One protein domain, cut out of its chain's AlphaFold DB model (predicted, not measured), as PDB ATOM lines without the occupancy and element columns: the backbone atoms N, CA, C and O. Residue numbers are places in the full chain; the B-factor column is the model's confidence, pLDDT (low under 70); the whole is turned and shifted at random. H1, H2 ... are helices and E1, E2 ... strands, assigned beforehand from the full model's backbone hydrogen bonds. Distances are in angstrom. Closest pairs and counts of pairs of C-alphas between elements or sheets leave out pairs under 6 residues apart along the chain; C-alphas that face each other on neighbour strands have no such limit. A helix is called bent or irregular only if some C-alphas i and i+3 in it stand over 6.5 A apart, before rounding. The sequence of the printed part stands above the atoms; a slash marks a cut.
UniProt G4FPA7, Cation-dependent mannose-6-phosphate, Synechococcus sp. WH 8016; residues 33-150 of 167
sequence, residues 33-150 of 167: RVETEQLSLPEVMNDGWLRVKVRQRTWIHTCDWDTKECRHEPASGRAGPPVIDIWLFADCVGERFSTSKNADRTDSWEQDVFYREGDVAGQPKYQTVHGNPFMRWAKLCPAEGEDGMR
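AT A GLANCE: This is residues 33 to 150 of the 167 residues of the protein "Cation-dependent mannose-6-phosphate" of Synechococcus sp. WH 8016 (UniProt G4FPA7). One strongly twisted sheet is built along the long, bent strand E2: E4, E5 and E6 widen it near one end of E2, while E2 and E3 reach out at the other as a hairpin arm whose tip, residues 64 to 69, stands free. H1 packs across E4 and E5, and H2 follows beyond it, off the sheet. The 118 printed residues, under half in named elements, run E1 E2 E3 E4 E5 E6 H1 H2: a branched antiparallel sheet, class mixed. The whole is loose, with a radius of gyration of the C-alphas of 16.7 A and spans of 52 by 35 by 22 A.

IN THESE COORDINATES: Find C-alpha 33 at (-55.730, -10.049, 10.770), where E1, residues 33 to 38, begins. E2, residues 50 to 63, runs 39.7 A and bends by 57 degrees at residue 53. Then come E3, residues 70 to 74; E4, residues 83 to 91, 25.8 A long; E5, 96 to 100; E6, 109 to 112; H1, 133 to 140; and H2, 146 to 150, ending at (-37.424, 1.300, 25.310).

HOW THE PARTS SIT: E1 lies on one side of E2, with N 35 and O 57 2.8 A apart; E3, with N 62 and O 71 at 2.9 A, and E4, with N 52 and O 88 at 3.0 A, lie on the other. E4 and E5 form a hairpin, N 89 and O 98 at 2.8 A, as do E5 and E6, N 97 and O 111 at 2.9 A. E1 E2 E3 and E4 E5 E6 are meanders, each strand the antiparallel neighbour of the one before. H1 is on the sheet at a height of 8.4 A, only just over E4, on which 3 of its C-alphas fall; it runs across the strands, at 81 degrees to E4 on the local plane. Its closest C-alphas to E4 are Trp 137 and Ala 90, 5.7 A apart. H2 is close to H1 but not clearly touching, C-alphas 138 and 146 being 7.7 A apart. The O i to N i+4 pair of H2 is within hydrogen-bond range, and 3 of 4 in H1.

THE WHOLE: The C-alphas of Asn 46 and Asp 66, the two farthest apart, are 56.2 A apart. The printed part has no cut. The links E1 to E2 and E6 to H1 are long. Look for pLDDT under 70 at residues 78 to 80 and 129 to 130.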
ATOM      1  N   ARG A  33     -56.783  -9.427   9.972       84.12
ATOM      2  CA  ARG A  33     -55.730 -10.049  10.770       84.12
ATOM      3  C   ARG A  33     -54.807 -10.834   9.853       84.12
ATOM      4  O   ARG A  33     -55.272 -11.651   9.062       84.12
ATOM      5  N   VAL A  34     -53.503 -10.624   9.998       86.75
ATOM      6  CA  VAL A  34     -52.485 -11.405   9.291       86.75
ATOM      7  C   VAL A  34     -51.747 -12.274  10.295       86.75
ATOM      8  O   VAL A  34     -51.048 -11.780  11.178       86.75
ATOM      9  N   GLU A  35     -51.891 -13.583  10.148       89.06
ATOM     10  CA  GLU A  35     -51.075 -14.561  10.858       89.06
ATOM     11  C   GLU A  35     -49.761 -14.743  10.105       89.06
ATOM     12  O   GLU A  35     -49.743 -14.752   8.876       89.06
ATOM     13  N   THR A  36     -48.650 -14.867  10.824       91.06
ATOM     14  CA  THR A  36     -47.331 -15.117  10.229       91.06
ATOM     15  C   THR A  36     -46.722 -16.343  10.894       91.06
ATOM     16  O   THR A  36     -46.728 -16.440  12.115       91.06
ATOM     17  N   GLU A  37     -46.228 -17.269  10.080       93.38
ATOM     18  CA  GLU A  37     -45.581 -18.520  10.480       93.38
ATOM     19  C   GLU A  37     -44.171 -18.558   9.885       93.38
ATOM     20  O   GLU A  37     -43.984 -18.301   8.697       93.38
ATOM     21  N   GLN A  38     -43.171 -18.872  10.696       94.94
ATOM     22  CA  GLN A  38     -41.780 -19.001  10.294       94.94
ATOM     23  C   GLN A  38     -41.561 -20.370   9.644       94.94
ATOM     24  O   GLN A  38     -41.883 -21.401  10.232       94.94
ATOM     25  N   LEU A  39     -41.003 -20.371   8.432       95.38
ATOM     26  CA  LEU A  39     -40.755 -21.570   7.626       95.38
ATOM     27  C   LEU A  39     -39.269 -21.940   7.519       95.38
ATOM     28  O   LEU A  39     -38.951 -23.036   7.064       95.38
ATOM     29  N   SER A  40     -38.355 -21.042   7.892       95.00
ATOM     30  CA  SER A  40     -36.909 -21.301   7.920       95.00
ATOM     31  C   SER A  40     -36.275 -20.735   9.183       95.00
ATOM     32  O   SER A  40     -36.863 -19.885   9.845       95.00
ATOM     33  N   LEU A  41     -35.058 -21.158   9.517       94.00
ATOM     34  CA  LEU A  41     -34.236 -20.395  10.456       94.00
ATOM     35  C   LEU A  41     -33.781 -19.076   9.799       94.00
ATOM     36  O   LEU A  41     -33.758 -18.999   8.563       94.00
ATOM     37  N   PRO A  42     -33.451 -18.041  10.590       94.94
ATOM     38  CA  PRO A  42     -32.758 -16.870  10.076       94.94
ATOM     39  C   PRO A  42     -31.383 -17.245   9.510       94.94
ATOM     40  O   PRO A  42     -30.647 -18.027  10.114       94.94
ATOM     41  N   GLU A  43     -31.031 -16.669   8.367       96.12
ATOM     42  CA  GLU A  43     -29.749 -16.874   7.690       96.12
ATOM     43  C   GLU A  43     -29.096 -15.528   7.377       96.12
ATOM     44  O   GLU A  43     -29.774 -14.607   6.924       96.12
ATOM     45  N   VAL A  44     -27.779 -15.429   7.572       96.19
ATOM     46  CA  VAL A  44     -26.985 -14.264   7.158       96.19
ATOM     47  C   VAL A  44     -26.610 -14.413   5.684       96.19
ATOM     48  O   VAL A  44     -26.087 -15.447   5.264       96.19
ATOM     49  N   MET A  45     -26.880 -13.381   4.896       95.94
ATOM     50  CA  MET A  45     -26.526 -13.270   3.485       95.94
ATOM     51  C   MET A  45     -25.102 -12.724   3.309       95.94
ATOM     52  O   MET A  45     -24.510 -12.158   4.225       95.94
ATOM     53  N   ASN A  46     -24.551 -12.852   2.099       96.06
ATOM     54  CA  ASN A  46     -23.191 -12.387   1.791       96.06
ATOM     55  C   ASN A  46     -23.003 -10.867   1.955       96.06
ATOM     56  O   ASN A  46     -21.882 -10.414   2.158       96.06
ATOM     57  N   ASP A  47     -24.080 -10.088   1.843       94.44
ATOM     58  CA  ASP A  47     -24.103  -8.633   2.030       94.44
ATOM     59  C   ASP A  47     -24.399  -8.218   3.485       94.44
ATOM     60  O   ASP A  47     -24.578  -7.035   3.758       94.44
ATOM     61  N   GLY A  48     -24.448  -9.174   4.422       94.88
ATOM     62  CA  GLY A  48     -24.682  -8.937   5.849       94.88
ATOM     63  C   GLY A  48     -26.155  -8.873   6.259       94.88
ATOM     64  O   GLY A  48     -26.446  -8.854   7.453       94.88
ATOM     65  N   TRP A  49     -27.090  -8.896   5.305       96.94
ATOM     66  CA  TRP A  49     -28.518  -8.925   5.615       96.94
ATOM     67  C   TRP A  49     -28.924 -10.260   6.233       96.94
ATOM     68  O   TRP A  49     -28.481 -11.325   5.809       96.94
ATOM     69  N   LEU A  50     -29.839 -10.219   7.193       97.00
ATOM     70  CA  LEU A  50     -30.546 -11.404   7.657       97.00
ATOM     71  C   LEU A  50     -31.744 -11.667   6.756       97.00
ATOM     72  O   LEU A  50     -32.460 -10.731   6.399       97.00
ATOM     73  N   ARG A  51     -32.019 -12.938   6.457       96.56
ATOM     74  CA  ARG A  51     -33.262 -13.366   5.812       96.56
ATOM     75  C   ARG A  51     -33.958 -14.475   6.582       96.56
ATOM     76  O   ARG A  51     -33.310 -15.347   7.153       96.56
ATOM     77  N   VAL A  52     -35.284 -14.489   6.531       96.75
ATOM     78  CA  VAL A  52     -36.102 -15.595   7.039       96.75
ATOM     79  C   VAL A  52     -37.318 -15.806   6.142       96.75
ATOM     80  O   VAL A  52     -37.965 -14.846   5.717       96.75
ATOM     81  N   LYS A  53     -37.637 -17.064   5.835       97.00
ATOM     82  CA  LYS A  53     -38.835 -17.414   5.073       97.00
ATOM     83  C   LYS A  53     -40.029 -17.508   6.007       97.00
ATOM     84  O   LYS A  53     -39.955 -18.155   7.053       97.00
ATOM     85  N   VAL A  54     -41.147 -16.917   5.604       95.44
ATOM     86  CA  VAL A  54     -42.398 -16.953   6.361       95.44
ATOM     87  C   VAL A  54     -43.590 -17.244   5.463       95.44
ATOM     88  O   VAL A  54     -43.574 -16.954   4.268       95.44
ATOM     89  N   ARG A  55     -44.650 -17.770   6.068       94.44
ATOM     90  CA  ARG A  55     -45.985 -17.878   5.495       94.44
ATOM     91  C   ARG A  55     -46.904 -16.883   6.170       94.44
ATOM     92  O   ARG A  55     -47.037 -16.892   7.391       94.44
ATOM     93  N   GLN A  56     -47.566 -16.057   5.378       91.50
ATOM     94  CA  GLN A  56     -48.596 -15.147   5.848       91.50
ATOM     95  C   GLN A  56     -49.970 -15.665   5.454       91.50
ATOM     96  O   GLN A  56     -50.168 -16.110   4.323       91.50
ATOM     97  N   ARG A  57     -50.911 -15.616   6.398       90.19
ATOM     98  CA  ARG A  57     -52.321 -15.940   6.173       90.19
ATOM     99  C   ARG A  57     -53.170 -14.737   6.539       90.19
ATOM    100  O   ARG A  57     -53.136 -14.293   7.686       90.19
ATOM    101  N   THR A  58     -53.911 -14.216   5.573       87.31
ATOM    102  CA  THR A  58     -54.735 -13.020   5.756       87.31
ATOM    103  C   THR A  58     -56.188 -13.422   5.938       87.31
ATOM    104  O   THR A  58     -56.771 -14.102   5.094       87.31
ATOM    105  N   TRP A  59     -56.776 -12.951   7.030       86.19
ATOM    106  CA  TRP A  59     -58.170 -13.157   7.392       86.19
ATOM    107  C   TRP A  59     -58.889 -11.814   7.417       86.19
ATOM    108  O   TRP A  59     -58.401 -10.869   8.041       86.19
ATOM    109  N   ILE A  60     -60.052 -11.743   6.777       86.50
ATOM    110  CA  ILE A  60     -60.921 -10.569   6.768       86.50
ATOM    111  C   ILE A  60     -62.152 -10.864   7.620       86.50
ATOM    112  O   ILE A  60     -62.763 -11.928   7.533       86.50
ATOM    113  N   HIS A  61     -62.486  -9.918   8.482       85.06
ATOM    114  CA  HIS A  61     -63.717  -9.891   9.240       85.06
ATOM    115  C   HIS A  61     -64.794  -9.213   8.395       85.06
ATOM    116  O   HIS A  61     -64.717  -8.013   8.121       85.06
ATOM    117  N   THR A  62     -65.785  -9.990   7.979       81.50
ATOM    118  CA  THR A  62     -66.914  -9.524   7.176       81.50
ATOM    119  C   THR A  62     -68.155  -9.537   8.053       81.50
ATOM    120  O   THR A  62     -68.495 -10.577   8.612       81.50
ATOM    121  N   CYS A  63     -68.824  -8.392   8.179       84.06
ATOM    122  CA  CYS A  63     -70.095  -8.283   8.888       84.06
ATOM    123  C   CYS A  63     -71.219  -8.042   7.890       84.06
ATOM    124  O   CYS A  63     -71.156  -7.113   7.083       84.06
ATOM    125  N   ASP A  64     -72.252  -8.864   7.980       82.62
ATOM    126  CA  ASP A  64     -73.536  -8.605   7.360       82.62
ATOM    127  C   ASP A  64     -74.331  -7.678   8.291       82.62
ATOM    128  O   ASP A  64     -74.621  -7.996   9.448       82.62
ATOM    129  N   TRP A  65     -74.636  -6.479   7.798       83.50
ATOM    130  CA  TRP A  65     -75.321  -5.457   8.582       83.50
ATOM    131  C   TRP A  65     -76.824  -5.698   8.716       83.50
ATOM    132  O   TRP A  65     -77.417  -5.149   9.653       83.50
ATOM    133  N   ASP A  66     -77.415  -6.512   7.843       88.56
ATOM    134  CA  ASP A  66     -78.832  -6.868   7.870       88.56
ATOM    135  C   ASP A  66     -79.068  -8.001   8.870       88.56
ATOM    136  O   ASP A  66     -79.965  -7.913   9.708       88.56
ATOM    137  N   THR A  67     -78.210  -9.026   8.856       88.12
ATOM    138  CA  THR A  67     -78.307 -10.167   9.788       88.12
ATOM    139  C   THR A  67     -77.566  -9.949  11.107       88.12
ATOM    140  O   THR A  67     -77.781 -10.695  12.059       88.12
ATOM    141  N   LYS A  68     -76.719  -8.913  11.198       84.44
ATOM    142  CA  LYS A  68     -75.801  -8.651  12.327       84.44
ATOM    143  C   LYS A  68     -74.813  -9.788  12.594       84.44
ATOM    144  O   LYS A  68     -74.189  -9.821  13.655       84.44
ATOM    145  N   GLU A  69     -74.642 -10.706  11.649       87.81
ATOM    146  CA  GLU A  69     -73.650 -11.764  11.755       87.81
ATOM    147  C   GLU A  69     -72.298 -11.274  11.245       87.81
ATOM    148  O   GLU A  69     -72.190 -10.708  10.159       87.81
ATOM    149  N   CYS A  70     -71.247 -11.550  12.010       83.56
ATOM    150  CA  CYS A  70     -69.883 -11.318  11.567       83.56
ATOM    151  C   CYS A  70     -69.123 -12.639  11.457       83.56
ATOM    152  O   CYS A  70     -69.219 -13.508  12.326       83.56
ATOM    153  N   ARG A  71     -68.350 -12.787  10.381       84.88
ATOM    154  CA  ARG A  71     -67.603 -14.000  10.041       84.88
ATOM    155  C   ARG A  71     -66.151 -13.650   9.744       84.88
ATOM    156  O   ARG A  71     -65.847 -12.567   9.251       84.88
ATOM    157  N   HIS A  72     -65.250 -14.572  10.063       82.88
ATOM    158  CA  HIS A  72     -63.839 -14.471   9.701       82.88
ATOM    159  C   HIS A  72     -63.577 -15.373   8.505       82.88
ATOM    160  O   HIS A  72     -63.655 -16.595   8.621       82.88
ATOM    161  N   GLU A  73     -63.259 -14.775   7.367       84.44
ATOM    162  CA  GLU A  73     -63.059 -15.495   6.115       84.44
ATOM    163  C   GLU A  73     -61.639 -15.262   5.589       84.44
ATOM    164  O   GLU A  73     -61.061 -14.191   5.811       84.44
ATOM    165  N   PRO A  74     -61.029 -16.248   4.909       83.62
ATOM    166  CA  PRO A  74     -59.762 -16.029   4.229       83.62
ATOM    167  C   PRO A  74     -59.904 -14.895   3.209       83.62
ATOM    168  O   PRO A  74     -60.891 -14.834   2.471       83.62
ATOM    169  N   ALA A  75     -58.912 -14.009   3.132       79.62
ATOM    170  CA  ALA A  75     -58.898 -12.960   2.120       79.62
ATOM    171  C   ALA A  75     -58.979 -13.566   0.707       79.62
ATOM    172  O   ALA A  75     -58.296 -14.539   0.396       79.62
ATOM    173  N   SER A  76     -59.806 -12.995  -0.167       73.50
ATOM    174  CA  SER A  76     -59.895 -13.414  -1.568       73.50
ATOM    175  C   SER A  76     -60.136 -12.220  -2.498       73.50
ATOM    176  O   SER A  76     -60.487 -11.119  -2.064       73.50
ATOM    177  N   GLY A  77     -59.894 -12.407  -3.799       73.56
ATOM    178  CA  GLY A  77     -60.093 -11.364  -4.810       73.56
ATOM    179  C   GLY A  77     -59.062 -10.230  -4.730       73.56
ATOM    180  O   GLY A  77     -57.856 -10.471  -4.719       73.56
ATOM    181  N   ARG A  78     -59.527  -8.971  -4.705       67.12
ATOM    182  CA  ARG A  78     -58.659  -7.770  -4.730       67.12
ATOM    183  C   ARG A  78     -57.791  -7.596  -3.477       67.12
ATOM    184  O   ARG A  78     -56.832  -6.835  -3.528       67.12
ATOM    185  N   ALA A  79     -58.107  -8.294  -2.387       66.06
ATOM    186  CA  ALA A  79     -57.318  -8.286  -1.153       66.06
ATOM    187  C   ALA A  79     -56.037  -9.144  -1.243       66.06
ATOM    188  O   ALA A  79     -55.225  -9.130  -0.319       66.06
ATOM    189  N   GLY A  80     -55.841  -9.864  -2.354       66.38
ATOM    190  CA  GLY A  80     -54.714 -10.770  -2.556       66.38
ATOM    191  C   GLY A  80     -55.037 -12.217  -2.172       66.38
ATOM    192  O   GLY A  80     -56.161 -12.525  -1.766       66.38
ATOM    193  N   PRO A  81     -54.072 -13.135  -2.358       73.56
ATOM    194  CA  PRO A  81     -54.254 -14.529  -1.987       73.56
ATOM    195  C   PRO A  81     -54.381 -14.670  -0.459       73.56
ATOM    196  O   PRO A  81     -53.682 -13.972   0.278       73.56
ATOM    197  N   PRO A  82     -55.209 -15.610   0.031       81.44
ATOM    198  CA  PRO A  82     -55.397 -15.831   1.466       81.44
ATOM    199  C   PRO A  82     -54.126 -16.326   2.160       81.44
ATOM    200  O   PRO A  82     -53.991 -16.171   3.370       81.44
ATOM    201  N   VAL A  83     -53.210 -16.940   1.401       90.38
ATOM    202  CA  VAL A  83     -51.939 -17.484   1.880       90.38
ATOM    203  C   VAL A  83     -50.828 -17.076   0.922       90.38
ATOM    204  O   VAL A  83     -50.968 -17.230  -0.292       90.38
ATOM    205  N   ILE A  84     -49.715 -16.590   1.462       90.44
ATOM    206  CA  ILE A  84     -48.527 -16.245   0.684       90.44
ATOM    207  C   ILE A  84     -47.255 -16.606   1.447       90.44
ATOM    208  O   ILE A  84     -47.142 -16.334   2.640       90.44
ATOM    209  N   ASP A  85     -46.286 -17.189   0.744       95.00
ATOM    210  CA  ASP A  85     -44.934 -17.378   1.263       95.00
ATOM    211  C   ASP A  85     -44.061 -16.217   0.786       95.00
ATOM    212  O   ASP A  85     -44.014 -15.921  -0.410       95.00
ATOM    213  N   ILE A  86     -43.378 -15.560   1.720       94.31
ATOM    214  CA  ILE A  86     -42.485 -14.430   1.451       94.31
ATOM    215  C   ILE A  86     -41.197 -14.567   2.260       94.31
ATOM    216  O   ILE A  86     -41.119 -15.317   3.236       94.31
ATOM    217  N   TRP A  87     -40.193 -13.801   1.869       96.31
ATOM    218  CA  TRP A  87     -38.956 -13.611   2.606       96.31
ATOM    219  C   TRP A  87     -38.981 -12.269   3.321       96.31
ATOM    220  O   TRP A  87     -39.388 -11.256   2.749       96.31
ATOM    221  N   LEU A  88     -38.571 -12.277   4.585       95.69
ATOM    222  CA  LEU A  88     -38.313 -11.075   5.368       95.69
ATOM    223  C   LEU A  88     -36.815 -10.843   5.395       95.69
ATOM    224  O   LEU A  88     -36.066 -11.803   5.566       95.69
ATOM    225  N   PHE A  89     -36.413  -9.586   5.268       96.81
ATOM    226  CA  PHE A  89     -35.020  -9.177   5.263       96.81
ATOM    227  C   PHE A  89     -34.793  -8.070   6.286       96.81
ATOM    228  O   PHE A  89     -35.599  -7.139   6.378       96.81
ATOM    229  N   ALA A  90     -33.696  -8.159   7.029       97.38
ATOM    230  CA  ALA A  90     -33.293  -7.152   7.999       97.38
ATOM    231  C   ALA A  90     -31.810  -6.807   7.846       97.38
ATOM    232  O   ALA A  90     -30.954  -7.689   7.877       97.38
ATOM    233  N   ASP A  91     -31.529  -5.518   7.710       97.19
ATOM    234  CA  ASP A  91     -30.199  -4.942   7.855       97.19
ATOM    235  C   ASP A  91     -30.095  -4.379   9.268       97.19
ATOM    236  O   ASP A  91     -30.704  -3.349   9.577       97.19
ATOM    237  N   CYS A  92     -29.396  -5.090  10.153       95.50
ATOM    238  CA  CYS A  92     -29.267  -4.671  11.546       95.50
ATOM    239  C   CYS A  92     -28.406  -3.409  11.682       95.50
ATOM    240  O   CYS A  92     -28.713  -2.553  12.501       95.50
ATOM    241  N   VAL A  93     -27.375  -3.251  10.846       93.56
ATOM    242  CA  VAL A  93     -26.447  -2.112  10.929       93.56
ATOM    243  C   VAL A  93     -27.016  -0.888  10.219       93.56
ATOM    244  O   VAL A  93     -26.944   0.221  10.737       93.56
ATOM    245  N   GLY A  94     -27.596  -1.078   9.034       94.62
ATOM    246  CA  GLY A  94     -28.234  -0.004   8.274       94.62
ATOM    247  C   GLY A  94     -29.627   0.372   8.780       94.62
ATOM    248  O   GLY A  94     -30.188   1.358   8.304       94.62
ATOM    249  N   GLU A  95     -30.187  -0.381   9.733       96.25
ATOM    250  CA  GLU A  95     -31.518  -0.166  10.317       96.25
ATOM    251  C   GLU A  95     -32.631  -0.172   9.250       96.25
ATOM    252  O   GLU A  95     -33.484   0.724   9.170       96.25
ATOM    253  N   ARG A  96     -32.609  -1.180   8.374       96.50
ATOM    254  CA  ARG A  96     -33.561  -1.310   7.261       96.50
ATOM    255  C   ARG A  96     -34.285  -2.640   7.310       96.50
ATOM    256  O   ARG A  96     -33.754  -3.661   7.740       96.50
ATOM    257  N   PHE A  97     -35.519  -2.623   6.827       95.50
ATOM    258  CA  PHE A  97     -36.361  -3.803   6.718       95.50
ATOM    259  C   PHE A  97     -36.919  -3.920   5.309       95.50
ATOM    260  O   PHE A  97     -37.225  -2.920   4.656       95.50
ATOM    261  N   SER A  98     -37.094  -5.152   4.847       94.88
ATOM    262  CA  SER A  98     -37.728  -5.409   3.565       94.88
ATOM    263  C   SER A  98     -38.474  -6.737   3.540       94.88
ATOM    264  O   SER A  98     -38.251  -7.633   4.355       94.88
ATOM    265  N   THR A  99     -39.379  -6.861   2.578       93.38
ATOM    266  CA  THR A  99     -40.076  -8.102   2.258       93.38
ATOM    267  C   THR A  99     -40.023  -8.343   0.762       93.38
ATOM    268  O   THR A  99     -40.137  -7.389  -0.008       93.38
ATOM    269  N   SER A 100     -39.911  -9.596   0.342       94.25
ATOM    270  CA  SER A 100     -39.871  -9.944  -1.078       94.25
ATOM    271  C   SER A 100     -40.385 -11.364  -1.316       94.25
ATOM    272  O   SER A 100     -40.442 -12.177  -0.389       94.25
ATOM    273  N   LYS A 101     -40.832 -11.673  -2.538       93.38
ATOM    274  CA  LYS A 101     -41.218 -13.050  -2.895       93.38
ATOM    275  C   LYS A 101     -39.994 -13.913  -3.196       93.38
ATOM    276  O   LYS A 101     -40.063 -15.136  -3.069       93.38
ATOM    277  N   ASN A 102     -38.876 -13.284  -3.544       95.19
ATOM    278  CA  ASN A 102     -37.631 -13.940  -3.911       95.19
ATOM    279  C   ASN A 102     -36.664 -14.044  -2.719       95.19
ATOM    280  O   ASN A 102     -36.588 -13.173  -1.859       95.19
ATOM    281  N   ALA A 103     -35.883 -15.124  -2.667       95.25
ATOM    282  CA  ALA A 103     -34.934 -15.372  -1.571       95.25
ATOM    283  C   ALA A 103     -33.683 -14.472  -1.615       95.25
ATOM    284  O   ALA A 103     -32.874 -14.487  -0.685       95.25
ATOM    285  N   ASP A 104     -33.509 -13.743  -2.715       93.88
ATOM    286  CA  ASP A 104     -32.362 -12.897  -3.046       93.88
ATOM    287  C   ASP A 104     -32.695 -11.399  -3.013       93.88
ATOM    288  O   ASP A 104     -31.863 -10.588  -3.411       93.88
ATOM    289  N   ARG A 105     -33.896 -11.028  -2.535       92.81
ATOM    290  CA  ARG A 105     -34.317  -9.633  -2.323       92.81
ATOM    291  C   ARG A 105     -34.486  -8.814  -3.623       92.81
ATOM    292  O   ARG A 105     -34.687  -7.603  -3.561       92.81
ATOM    293  N   THR A 106     -34.483  -9.456  -4.796       91.56
ATOM    294  CA  THR A 106     -34.520  -8.790  -6.119       91.56
ATOM    295  C   THR A 106     -35.794  -8.004  -6.430       91.56
ATOM    296  O   THR A 106     -35.732  -7.009  -7.146       91.56
ATOM    297  N   ASP A 107     -36.947  -8.417  -5.903       90.69
ATOM    298  CA  ASP A 107     -38.243  -7.732  -6.059       90.69
ATOM    299  C   ASP A 107     -38.638  -6.923  -4.813       90.69
ATOM    300  O   ASP A 107     -39.803  -6.569  -4.627       90.69
ATOM    301  N   SER A 108     -37.682  -6.684  -3.919       89.81
ATOM    302  CA  SER A 108     -37.955  -6.102  -2.613       89.81
ATOM    303  C   SER A 108     -38.036  -4.575  -2.652       89.81
ATOM    304  O   SER A 108     -37.367  -3.908  -3.441       89.81
ATOM    305  N   TRP A 109     -38.850  -4.016  -1.756       87.38
ATOM    306  CA  TRP A 109     -38.824  -2.594  -1.431       87.38
ATOM    307  C   TRP A 109     -38.286  -2.421  -0.013       87.38
ATOM    308  O   TRP A 109     -38.844  -2.962   0.948       87.38
ATOM    309  N   GLU A 110     -37.158  -1.733   0.119       92.81
ATOM    310  CA  GLU A 110     -36.512  -1.461   1.402       92.81
ATOM    311  C   GLU A 110     -37.090  -0.208   2.055       92.81
ATOM    312  O   GLU A 110     -37.364   0.793   1.392       92.81
ATOM    313  N   GLN A 111     -37.208  -0.234   3.379       92.38
ATOM    314  CA  GLN A 111     -37.610   0.924   4.169       92.38
ATOM    315  C   GLN A 111     -36.756   1.042   5.431       92.38
ATOM    316  O   GLN A 111     -36.432   0.036   6.065       92.38
ATOM    317  N   ASP A 112     -36.421   2.274   5.819       95.25
ATOM    318  CA  ASP A 112     -35.801   2.542   7.120       95.25
ATOM    319  C   ASP A 112     -36.774   2.226   8.250       95.25
ATOM    320  O   ASP A 112     -37.959   2.579   8.166       95.25
ATOM    321  N   VAL A 113     -36.269   1.637   9.328       95.12
ATOM    322  CA  VAL A 113     -37.075   1.277  10.503       95.12
ATOM    323  C   VAL A 113     -37.214   2.418  11.508       95.12
ATOM    324  O   VAL A 113     -38.107   2.373  12.348       95.12
ATOM    325  N   PHE A 114     -36.411   3.472  11.367       94.81
ATOM    326  CA  PHE A 114     -36.539   4.739  12.086       94.81
ATOM    327  C   PHE A 114     -36.862   5.879  11.116       94.81
ATOM    328  O   PHE A 114     -36.571   5.811   9.917       94.81
ATOM    329  N   TYR A 115     -37.500   6.940  11.607       91.81
ATOM    330  CA  TYR A 115     -37.611   8.185  10.844       91.81
ATOM    331  C   TYR A 115     -36.232   8.843  10.740       91.81
ATOM    332  O   TYR A 115     -35.545   8.998  11.746       91.81
ATOM    333  N   ARG A 116     -35.810   9.214   9.527       92.81
ATOM    334  CA  ARG A 116     -34.490   9.827   9.288       92.81
ATOM    335  C   ARG A 116     -34.505  11.351   9.411       92.81
ATOM    336  O   ARG A 116     -33.484  11.945   9.726       92.81
ATOM    337  N   GLU A 117     -35.658  11.971   9.174       91.44
ATOM    338  CA  GLU A 117     -35.809  13.422   9.051       91.44
ATOM    339  C   GLU A 117     -37.069  13.918   9.781       91.44
ATOM    340  O   GLU A 117     -37.983  13.138  10.067       91.44
ATOM    341  N   GLY A 118     -37.116  15.227  10.052       92.31
ATOM    342  CA  GLY A 118     -38.231  15.915  10.713       92.31
ATOM    343  C   GLY A 118     -38.205  15.844  12.244       92.31
ATOM    344  O   GLY A 118     -37.273  15.316  12.846       92.31
ATOM    345  N   ASP A 119     -39.262  16.357  12.877       90.94
ATOM    346  CA  ASP A 119     -39.370  16.481  14.346       90.94
ATOM    347  C   ASP A 119     -39.396  15.134  15.085       90.94
ATOM    348  O   ASP A 119     -39.199  15.063  16.298       90.94
ATOM    349  N   VAL A 120     -39.648  14.053  14.349       87.81
ATOM    350  CA  VAL A 120     -39.690  12.679  14.859       87.81
ATOM    351  C   VAL A 120     -38.473  11.857  14.425       87.81
ATOM    352  O   VAL A 120     -38.488  10.636  14.568       87.81
ATOM    353  N   ALA A 121     -37.422  12.489  13.891       92.31
ATOM    354  CA  ALA A 121     -36.189  11.799  13.523       92.31
ATOM    355  C   ALA A 121     -35.628  10.979  14.703       92.31
ATOM    356  O   ALA A 121     -35.663  11.403  15.858       92.31
ATOM    357  N   GLY A 122     -35.149   9.770  14.410       90.12
ATOM    358  CA  GLY A 122     -34.697   8.790  15.400       90.12
ATOM    359  C   GLY A 122     -35.820   8.012  16.095       90.12
ATOM    360  O   GLY A 122     -35.539   7.048  16.804       90.12
ATOM    361  N   GLN A 123     -37.096   8.362  15.898       91.75
ATOM    362  CA  GLN A 123     -38.194   7.567  16.451       91.75
ATOM    363  C   GLN A 123     -38.433   6.290  15.627       91.75
ATOM    364  O   GLN A 123     -38.361   6.331  14.390       91.75
ATOM    365  N   PRO A 124     -38.737   5.151  16.279       93.12
ATOM    366  CA  PRO A 124     -39.035   3.905  15.581       93.12
ATOM    367  C   PRO A 124     -40.336   4.014  14.777       93.12
ATOM    368  O   PRO A 124     -41.321   4.603  15.222       93.12
ATOM    369  N   LYS A 125     -40.377   3.390  13.599       91.25
ATOM    370  CA  LYS A 125     -41.584   3.264  12.771       91.25
ATOM    371  C   LYS A 125     -42.381   2.029  13.187       91.25
ATOM    372  O   LYS A 125     -42.211   0.934  12.643       91.25
ATOM    373  N   TYR A 126     -43.272   2.209  14.153       87.31
ATOM    374  CA  TYR A 126     -44.179   1.180  14.664       87.31
ATOM    375  C   TYR A 126     -45.638   1.664  14.625       87.31
ATOM    376  O   TYR A 126     -45.902   2.852  14.471       87.31
ATOM    377  N   GLN A 127     -46.580   0.723  14.712       76.38
ATOM    378  CA  GLN A 127     -48.028   0.941  14.547       76.38
ATOM    379  C   GLN A 127     -48.414   1.704  13.267       76.38
ATOM    380  O   GLN A 127     -49.300   2.554  13.269       76.38
ATOM    381  N   THR A 128     -47.764   1.377  12.149       74.88
ATOM    382  CA  THR A 128     -48.039   1.996  10.849       74.88
ATOM    383  C   THR A 128     -48.997   1.140  10.021       74.88
ATOM    384  O   THR A 128     -49.044  -0.084  10.148       74.88
ATOM    385  N   VAL A 129     -49.706   1.769   9.080       68.19
ATOM    386  CA  VAL A 129     -50.503   1.054   8.060       68.19
ATOM    387  C   VAL A 129     -49.644   0.162   7.147       68.19
ATOM    388  O   VAL A 129     -50.160  -0.683   6.429       68.19
ATOM    389  N   HIS A 130     -48.317   0.315   7.191       66.12
ATOM    390  CA  HIS A 130     -47.361  -0.437   6.379       66.12
ATOM    391  C   HIS A 130     -46.757  -1.652   7.103       66.12
ATOM    392  O   HIS A 130     -45.749  -2.196   6.655       66.12
ATOM    393  N   GLY A 131     -47.361  -2.122   8.200       72.75
ATOM    394  CA  GLY A 131     -47.036  -3.443   8.745       72.75
ATOM    395  C   GLY A 131     -45.930  -3.477   9.805       72.75
ATOM    396  O   GLY A 131     -45.297  -4.520   9.964       72.75
ATOM    397  N   ASN A 132     -45.696  -2.372  10.522       85.62
ATOM    398  CA  ASN A 132     -44.748  -2.258  11.646       85.62
ATOM    399  C   ASN A 132     -43.305  -2.688  11.326       85.62
ATOM    400  O   ASN A 132     -42.810  -3.650  11.923       85.62
ATOM    401  N   PRO A 133     -42.604  -1.972  10.429       90.81
ATOM    402  CA  PRO A 133     -41.249  -2.334  10.016       90.81
ATOM    403  C   PRO A 133     -40.268  -2.424  11.192       90.81
ATOM    404  O   PRO A 133     -39.534  -3.404  11.270       90.81
ATOM    405  N   PHE A 134     -40.316  -1.489  12.151       93.62
ATOM    406  CA  PHE A 134     -39.436  -1.523  13.324       93.62
ATOM    407  C   PHE A 134     -39.607  -2.788  14.157       93.62
ATOM    408  O   PHE A 134     -38.635  -3.477  14.437       93.62
ATOM    409  N   MET A 135     -40.841  -3.130  14.527       91.38
ATOM    410  CA  MET A 135     -41.087  -4.272  15.410       91.38
ATOM    411  C   MET A 135     -40.620  -5.582  14.767       91.38
ATOM    412  O   MET A 135     -40.049  -6.440  15.434       91.38
ATOM    413  N   ARG A 136     -40.854  -5.735  13.459       91.94
ATOM    414  CA  ARG A 136     -40.462  -6.934  12.708       91.94
ATOM    415  C   ARG A 136     -38.949  -7.021  12.530       91.94
ATOM    416  O   ARG A 136     -38.399  -8.106  12.669       91.94
ATOM    417  N   TRP A 137     -38.291  -5.893  12.283       95.19
ATOM    418  CA  TRP A 137     -36.836  -5.804  12.260       95.19
ATOM    419  C   TRP A 137     -36.217  -6.110  13.627       95.19
ATOM    420  O   TRP A 137     -35.339  -6.958  13.707       95.19
ATOM    421  N   ALA A 138     -36.745  -5.541  14.714       94.19
ATOM    422  CA  ALA A 138     -36.242  -5.748  16.073       94.19
ATOM    423  C   ALA A 138     -36.356  -7.207  16.550       94.19
ATOM    424  O   ALA A 138     -35.653  -7.618  17.467       94.19
ATOM    425  N   LYS A 139     -37.220  -8.027  15.934       92.56
ATOM    426  CA  LYS A 139     -37.217  -9.479  16.174       92.56
ATOM    427  C   LYS A 139     -36.038 -10.207  15.552       92.56
ATOM    428  O   LYS A 139     -35.613 -11.215  16.104       92.56
ATOM    429  N   LEU A 140     -35.556  -9.725  14.413       93.25
ATOM    430  CA  LEU A 140     -34.401 -10.283  13.716       93.25
ATOM    431  C   LEU A 140     -33.088  -9.677  14.231       93.25
ATOM    432  O   LEU A 140     -32.075 -10.366  14.240       93.25
ATOM    433  N   CYS A 141     -33.133  -8.434  14.713       94.38
ATOM    434  CA  CYS A 141     -32.008  -7.659  15.237       94.38
ATOM    435  C   CYS A 141     -32.288  -7.207  16.690       94.38
ATOM    436  O   CYS A 141     -32.534  -6.023  16.938       94.38
ATOM    437  N   PRO A 142     -32.367  -8.132  17.669       88.94
ATOM    438  CA  PRO A 142     -32.828  -7.804  19.019       88.94
ATOM    439  C   PRO A 142     -31.879  -6.893  19.802       88.94
ATOM    440  O   PRO A 142     -32.355  -6.119  20.628       88.94
ATOM    441  N   ALA A 143     -30.569  -6.965  19.552       89.56
ATOM    442  CA  ALA A 143     -29.595  -6.110  20.228       89.56
ATOM    443  C   ALA A 143     -29.721  -4.654  19.751       89.56
ATOM    444  O   ALA A 143     -29.784  -3.728  20.551       89.56
ATOM    445  N   GLU A 144     -29.840  -4.461  18.441       88.94
ATOM    446  CA  GLU A 144     -29.971  -3.153  17.801       88.94
ATOM    447  C   GLU A 144     -31.357  -2.533  18.045       88.94
ATOM    448  O   GLU A 144     -31.516  -1.315  18.072       88.94
ATOM    449  N   GLY A 145     -32.380  -3.362  18.269       84.19
ATOM    450  CA  GLY A 145     -33.743  -2.915  18.552       84.19
ATOM    451  C   GLY A 145     -34.003  -2.433  19.980       84.19
ATOM    452  O   GLY A 145     -35.076  -1.881  20.233       84.19
ATOM    453  N   GLU A 146     -33.078  -2.617  20.924       90.12
ATOM    454  CA  GLU A 146     -33.338  -2.384  22.350       90.12
ATOM    455  C   GLU A 146     -33.728  -0.927  22.663       90.12
ATOM    456  O   GLU A 146     -34.710  -0.679  23.371       90.12
ATOM    457  N   ASP A 147     -33.003   0.044  22.104       85.25
ATOM    458  CA  ASP A 147     -33.260   1.472  22.330       85.25
ATOM    459  C   ASP A 147     -34.626   1.899  21.782       85.25
ATOM    460  O   ASP A 147     -35.408   2.569  22.468       85.25
ATOM    461  N   GLY A 148     -34.964   1.456  20.570       83.25
ATOM    462  CA  GLY A 148     -36.272   1.725  19.980       83.25
ATOM    463  C   GLY A 148     -37.407   1.077  20.783       83.25
ATOM    464  O   GLY A 148     -38.435   1.712  21.017       83.25
ATOM    465  N   MET A 149     -37.206  -0.140  21.299       88.50
ATOM    466  CA  MET A 149     -38.178  -0.815  22.165       88.50
ATOM    467  C   MET A 149     -38.396  -0.065  23.486       88.50
ATOM    468  O   MET A 149     -39.545   0.107  23.906       88.50
ATOM    469  N   ARG A 150     -37.328   0.448  24.110       89.19
ATOM    470  CA  ARG A 150     -37.424   1.300  25.310       89.19
ATOM    471  C   ARG A 150     -38.170   2.604  25.031       89.19
ATOM    472  O   ARG A 150     -39.004   3.013  25.838       89.19
TER     473      ARG A 150